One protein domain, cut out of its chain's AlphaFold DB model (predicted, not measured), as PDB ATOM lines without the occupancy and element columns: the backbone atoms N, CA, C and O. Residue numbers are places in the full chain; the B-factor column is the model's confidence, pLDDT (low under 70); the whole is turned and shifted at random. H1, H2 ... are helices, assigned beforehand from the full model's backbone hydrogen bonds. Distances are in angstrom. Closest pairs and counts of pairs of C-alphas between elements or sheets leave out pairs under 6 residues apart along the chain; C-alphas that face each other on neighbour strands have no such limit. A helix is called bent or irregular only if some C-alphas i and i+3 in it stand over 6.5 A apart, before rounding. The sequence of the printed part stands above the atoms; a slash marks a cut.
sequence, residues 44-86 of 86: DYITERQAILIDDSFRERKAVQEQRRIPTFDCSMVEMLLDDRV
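AT A GLANCE: This is residues 44 to 86 of the 86 residues of an uncharacterized protein of Terrabacteria group bacterium ANGP1 (UniProt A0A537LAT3). A short extended run, residues 50 to 55, leads to helix H1, which folds back beside it; a second run, residues 69 to 74, then returns alongside the first and leads to a short helix H2 and a tail, residues 82 to 86. The two runs meet in a short parallel pairing, residues 53 to 54 with residues 72 to 73, and H1 and H2 are apart. The printed part has 43 residues with two named helices, H1 then H2, and no named strand. The class is all helix, though under half of the residues, 18 of 43, are in named elements. The whole is only just loose, close to compact, with a radius of gyration of the C-alphas of 11.4 A, and elongated, spanning 36 by 20 by 13 A.

IN THESE COORDINATES: The printed part begins at Asp 44, whose C-alpha is at (-23.478, 12.330, -39.152). Residues 44 to 57 hold no named element. H1 covers residues 58 to 68, 14.9 A from first to last C-alpha, and begins with C-alpha 58 at (-38.550, 15.052, -43.154). H2 covers residues 75 to 81, 10.7 A long, and ends with C-alpha 81 at (-37.889, 1.746, -55.741). H2 is irregular: C-alphas 76 and 79 are 7.4 A apart.

HOW THE PARTS SIT: H1 and H2 are apart, with no C-alpha of the one within 8 A of the other. A short link of 6 residues joins them. In H1 every O i to N i+4 pair is within hydrogen-bond range. In H2 0 of 3 such pairs are within range, beside 3 of 4 O i to N i+3 pairs.

THE WHOLE: The two C-alphas farthest apart are those of Asp 44 and Val 86, 36.3 A. The printed part has no cut and ends at residue 86, the chain's last. The mean pLDDT of the printed part is 93.6, and residue 86 is under 70.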
ATOM      1  N   ASP A  44     -24.840  12.413 -39.700       96.94
ATOM      2  CA  ASP A  44     -23.478  12.330 -39.152       96.94
ATOM      3  C   ASP A  44     -22.846  10.937 -39.349       96.94
ATOM      4  O   ASP A  44     -21.622  10.817 -39.407       96.94
ATOM      5  N   TYR A  45     -23.666   9.899 -39.547       97.44
ATOM      6  CA  TYR A  45     -23.241   8.492 -39.530       97.44
ATOM      7  C   TYR A  45     -23.228   7.832 -40.913       97.44
ATOM      8  O   TYR A  45     -22.641   6.767 -41.072       97.44
ATOM      9  N   ILE A  46     -23.833   8.455 -41.928       97.06
ATOM     10  CA  ILE A  46     -23.823   7.940 -43.305       97.06
ATOM     11  C   ILE A  46     -22.500   8.308 -43.971       97.06
ATOM     12  O   ILE A  46     -22.272   9.472 -44.291       97.06
ATOM     13  N   THR A  47     -21.629   7.336 -44.221       93.94
ATOM     14  CA  THR A  47     -20.313   7.579 -44.848       93.94
ATOM     15  C   THR A  47     -20.298   7.260 -46.343       93.94
ATOM     16  O   THR A  47     -19.438   7.731 -47.090       93.94
ATOM     17  N   GLU A  48     -21.285   6.499 -46.792       94.62
ATOM     18  CA  GLU A  48     -21.422   5.961 -48.129       94.62
ATOM     19  C   GLU A  48     -21.866   7.044 -49.118       94.62
ATOM     20  O   GLU A  48     -22.867   7.732 -48.925       94.62
ATOM     21  N   ARG A  49     -21.132   7.176 -50.229       91.50
ATOM     22  CA  ARG A  49     -21.462   8.136 -51.302       91.50
ATOM     23  C   ARG A  49     -22.493   7.594 -52.294       91.50
ATOM     24  O   ARG A  49     -23.094   8.367 -53.031       91.50
ATOM     25  N   GLN A  50     -22.660   6.275 -52.334       95.62
ATOM     26  CA  GLN A  50     -23.607   5.566 -53.193       95.62
ATOM     27  C   GLN A  50     -24.600   4.813 -52.311       95.62
ATOM     28  O   GLN A  50     -24.529   3.598 -52.159       95.62
ATOM     29  N   ALA A  51     -25.495   5.570 -51.690       97.00
ATOM     30  CA  ALA A  51     -26.550   5.051 -50.838       97.00
ATOM     31  C   ALA A  51     -27.845   5.818 -51.100       97.00
ATOM     32  O   ALA A  51     -27.837   6.884 -51.717       97.00
ATOM     33  N   ILE A  52     -28.949   5.272 -50.606       97.44
ATOM     34  CA  ILE A  52     -30.203   6.000 -50.439       97.44
ATOM     35  C   ILE A  52     -30.575   5.961 -48.961       97.44
ATOM     36  O   ILE A  52     -30.265   4.991 -48.269       97.44
ATOM     37  N   LEU A  53     -31.257   6.994 -48.481       98.06
ATOM     38  CA  LEU A  53     -31.920   6.957 -47.181       98.06
ATOM     39  C   LEU A  53     -33.416   6.717 -47.380       98.06
ATOM     40  O   LEU A  53     -34.030   7.383 -48.209       98.06
ATOM     41  N   ILE A  54     -34.008   5.840 -46.574       97.88
ATOM     42  CA  ILE A  54     -35.461   5.730 -46.418       97.88
ATOM     43  C   ILE A  54     -35.784   6.107 -44.973       97.88
ATOM     44  O   ILE A  54     -35.274   5.473 -44.048       97.88
ATOM     45  N   ASP A  55     -36.559   7.173 -44.777       97.31
ATOM     46  CA  ASP A  55     -36.850   7.723 -43.450       97.31
ATOM     47  C   ASP A  55     -38.167   8.514 -43.443       97.31
ATOM     48  O   ASP A  55     -38.435   9.301 -44.354       97.31
ATOM     49  N   ASP A  56     -38.989   8.330 -42.413       96.56
ATOM     50  CA  ASP A  56     -40.259   9.039 -42.227       96.56
ATOM     51  C   ASP A  56     -40.065  10.474 -41.697       96.56
ATOM     52  O   ASP A  56     -40.932  11.338 -41.852       96.56
ATOM     53  N   SER A  57     -38.897  10.792 -41.132       96.75
ATOM     54  CA  SER A  57     -38.570  12.137 -40.671       96.75
ATOM     55  C   SER A  57     -38.105  13.032 -41.819       96.75
ATOM     56  O   SER A  57     -36.970  12.952 -42.294       96.75
ATOM     57  N   PHE A  58     -38.944  14.000 -42.206       97.38
ATOM     58  CA  PHE A  58     -38.550  15.052 -43.154       97.38
ATOM     59  C   PHE A  58     -37.261  15.776 -42.728       97.38
ATOM     60  O   PHE A  58     -36.419  16.093 -43.567       97.38
ATOM     61  N   ARG A  59     -37.081  16.008 -41.419       97.56
ATOM     62  CA  ARG A  59     -35.887  16.666 -40.876       97.56
ATOM     63  C   ARG A  59     -34.620  15.849 -41.142       97.56
ATOM     64  O   ARG A  59     -33.625  16.432 -41.564       97.56
ATOM     65  N   GLU A  60     -34.660  14.532 -40.927       97.62
ATOM     66  CA  GLU A  60     -33.525  13.644 -41.225       97.62
ATOM     67  C   GLU A  60     -33.247  13.598 -42.725       97.62
ATOM     68  O   GLU A  60     -32.111  13.808 -43.146       97.62
ATOM     69  N   ARG A  61     -34.290  13.409 -43.544       98.06
ATOM     70  CA  ARG A  61     -34.157  13.397 -45.006       98.06
ATOM     71  C   ARG A  61     -33.506  14.673 -45.532       98.06
ATOM     72  O   ARG A  61     -32.535  14.601 -46.280       98.06
ATOM     73  N   LYS A  62     -33.979  15.838 -45.085       98.31
ATOM     74  CA  LYS A  62     -33.403  17.136 -45.458       98.31
ATOM     75  C   LYS A  62     -31.937  17.245 -45.038       98.31
ATOM     76  O   LYS A  62     -31.100  17.591 -45.865       98.31
ATOM     77  N   ALA A  63     -31.606  16.902 -43.792       98.19
ATOM     78  CA  ALA A  63     -30.229  16.959 -43.303       98.19
ATOM     79  C   ALA A  63     -29.290  16.041 -44.104       98.19
ATOM     80  O   ALA A  63     -28.191  16.447 -44.478       98.19
ATOM     81  N   VAL A  64     -29.731  14.821 -44.414       98.25
ATOM     82  CA  VAL A  64     -28.955  13.858 -45.206       98.25
ATOM     83  C   VAL A  64     -28.778  14.334 -46.645       98.25
ATOM     84  O   VAL A  64     -27.662  14.286 -47.166       98.25
ATOM     85  N   GLN A  65     -29.824  14.863 -47.278       97.88
ATOM     86  CA  GLN A  65     -29.713  15.443 -48.614       97.88
ATOM     87  C   GLN A  65     -28.721  16.621 -48.633       97.88
ATOM     88  O   GLN A  65     -27.843  16.667 -49.494       97.88
ATOM     89  N   GLU A  66     -28.818  17.549 -47.680       97.94
ATOM     90  CA  GLU A  66     -27.980  18.757 -47.632       97.94
ATOM     91  C   GLU A  66     -26.508  18.433 -47.334       97.94
ATOM     92  O   GLU A  66     -25.607  18.969 -47.985       97.94
ATOM     93  N   GLN A  67     -26.251  17.537 -46.377       97.75
ATOM     94  CA  GLN A  67     -24.898  17.256 -45.887       97.75
ATOM     95  C   GLN A  67     -24.195  16.135 -46.657       97.75
ATOM     96  O   GLN A  67     -22.987  16.207 -46.885       97.75
ATOM     97  N   ARG A  68     -24.929  15.092 -47.062       97.62
ATOM     98  CA  ARG A  68     -24.364  13.901 -47.721       97.62
ATOM     99  C   ARG A  68     -24.633  13.852 -49.217       97.62
ATOM    100  O   ARG A  68     -23.926  13.135 -49.918       97.62
ATOM    101  N   ARG A  69     -25.581  14.654 -49.718       97.38
ATOM    102  CA  ARG A  69     -25.933  14.748 -51.147       97.38
ATOM    103  C   ARG A  69     -26.333  13.403 -51.761       97.38
ATOM    104  O   ARG A  69     -26.057  13.156 -52.933       97.38
ATOM    105  N   ILE A  70     -26.988  12.550 -50.972       97.81
ATOM    106  CA  ILE A  70     -27.555  11.279 -51.434       97.81
ATOM    107  C   ILE A  70     -29.083  11.373 -51.566       97.81
ATOM    108  O   ILE A  70     -29.698  12.198 -50.882       97.81
ATOM    109  N   PRO A  71     -29.718  10.553 -52.424       97.44
ATOM    110  CA  PRO A  71     -31.172  10.494 -52.515       97.44
ATOM    111  C   PRO A  71     -31.813  10.045 -51.198       97.44
ATOM    112  O   PRO A  71     -31.313   9.152 -50.513       97.44
ATOM    113  N   THR A  72     -32.956  10.642 -50.867       97.62
ATOM    114  CA  THR A  72     -33.723  10.312 -49.661       97.62
ATOM    115  C   THR A  72     -35.193  10.120 -50.010       97.62
ATOM    116  O   THR A  72     -35.752  10.950 -50.728       97.62
ATOM    117  N   PHE A  73     -35.831   9.094 -49.458       97.94
ATOM    118  CA  PHE A  73     -37.213   8.716 -49.737       97.94
ATOM    119  C   PHE A  73     -38.014   8.649 -48.444       97.94
ATOM    120  O   PHE A  73     -37.510   8.211 -47.410       97.94
ATOM    121  N   ASP A  74     -39.263   9.094 -48.506       96.94
ATOM    122  CA  ASP A  74     -40.229   8.803 -47.451       96.94
ATOM    123  C   ASP A  74     -40.617   7.317 -47.488       96.94
ATOM    124  O   ASP A  74     -40.590   6.705 -48.558       96.94
ATOM    125  N   CYS A  75     -41.038   6.741 -46.362       94.25
ATOM    126  CA  CYS A  75     -41.548   5.366 -46.327       94.25
ATOM    127  C   CYS A  75     -42.728   5.149 -47.297       94.25
ATOM    128  O   CYS A  75     -42.841   4.082 -47.893       94.25
ATOM    129  N   SER A  76     -43.565   6.168 -47.518       94.88
ATOM    130  CA  SER A  76     -44.660   6.119 -48.502       94.88
ATOM    131  C   SER A  76     -44.192   6.090 -49.964       94.88
ATOM    132  O   SER A  76     -44.973   5.758 -50.848       94.88
ATOM    133  N   MET A  77     -42.927   6.416 -50.239       94.69
ATOM    134  CA  MET A  77     -42.355   6.461 -51.593       94.69
ATOM    135  C   MET A  77     -41.608   5.178 -51.973       94.69
ATOM    136  O   MET A  77     -41.046   5.107 -53.065       94.69
ATOM    137  N   VAL A  78     -41.571   4.170 -51.095       90.44
ATOM    138  CA  VAL A  78     -40.799   2.933 -51.311       90.44
ATOM    139  C   VAL A  78     -41.245   2.184 -52.570       90.44
ATOM    140  O   VAL A  78     -40.408   1.573 -53.227       90.44
ATOM    141  N   GLU A  79     -42.515   2.296 -52.966       90.38
ATOM    142  CA  GLU A  79     -43.024   1.715 -54.217       90.38
ATOM    143  C   GLU A  79     -42.252   2.203 -55.453       90.38
ATOM    144  O   GLU A  79     -42.035   1.433 -56.381       90.38
ATOM    145  N   MET A  80     -41.727   3.435 -55.446       89.31
ATOM    146  CA  MET A  80     -40.927   3.975 -56.557       89.31
ATOM    147  C   MET A  80     -39.563   3.285 -56.721       89.31
ATOM    148  O   MET A  80     -38.881   3.495 -57.724       89.31
ATOM    149  N   LEU A  81     -39.135   2.511 -55.722       90.12
ATOM    150  CA  LEU A  81     -37.889   1.746 -55.741       90.12
ATOM    151  C   LEU A  81     -38.095   0.314 -56.252       90.12
ATOM    152  O   LEU A  81     -37.111  -0.405 -56.450       90.12
ATOM    153  N   LEU A  82     -39.349  -0.109 -56.434       87.44
ATOM    154  CA  LEU A  82     -39.685  -1.418 -56.973       87.44
ATOM    155  C   LEU A  82     -39.533  -1.400 -58.496       87.44
ATOM    156  O   LEU A  82     -39.890  -0.438 -59.172       87.44
ATOM    157  N   ASP A  83     -38.955  -2.471 -59.034       81.94
ATOM    158  CA  ASP A  83     -38.903  -2.703 -60.474       81.94
ATOM    159  C   ASP A  83     -39.910  -3.807 -60.798       81.94
ATOM    160  O   ASP A  83     -39.644  -4.977 -60.530       81.94
ATOM    161  N   ASP A  84     -41.067  -3.428 -61.342       71.75
ATOM    162  CA  ASP A  84     -42.174  -4.346 -61.648       71.75
ATOM    163  C   ASP A  84     -41.949  -5.166 -62.931       71.75
ATOM    164  O   ASP A  84     -42.817  -5.924 -63.356       71.75
ATOM    165  N   ARG A  85     -40.785  -5.040 -63.579       71.69
ATOM    166  CA  ARG A  85     -40.458  -5.748 -64.830       71.69
ATOM    167  C   ARG A  85     -39.943  -7.177 -64.603       71.69
ATOM    168  O   ARG A  85     -39.085  -7.635 -65.359       71.69
ATOM    169  N   VAL A  86     -40.425  -7.855 -63.562       56.62
ATOM    170  CA  VAL A  86     -40.045  -9.242 -63.232       56.62
ATOM    171  C   VAL A  86     -41.044 -10.229 -63.811       56.62
ATOM    172  O   VAL A  86     -42.259 -10.019 -63.612       56.62
TER     173      VAL A  86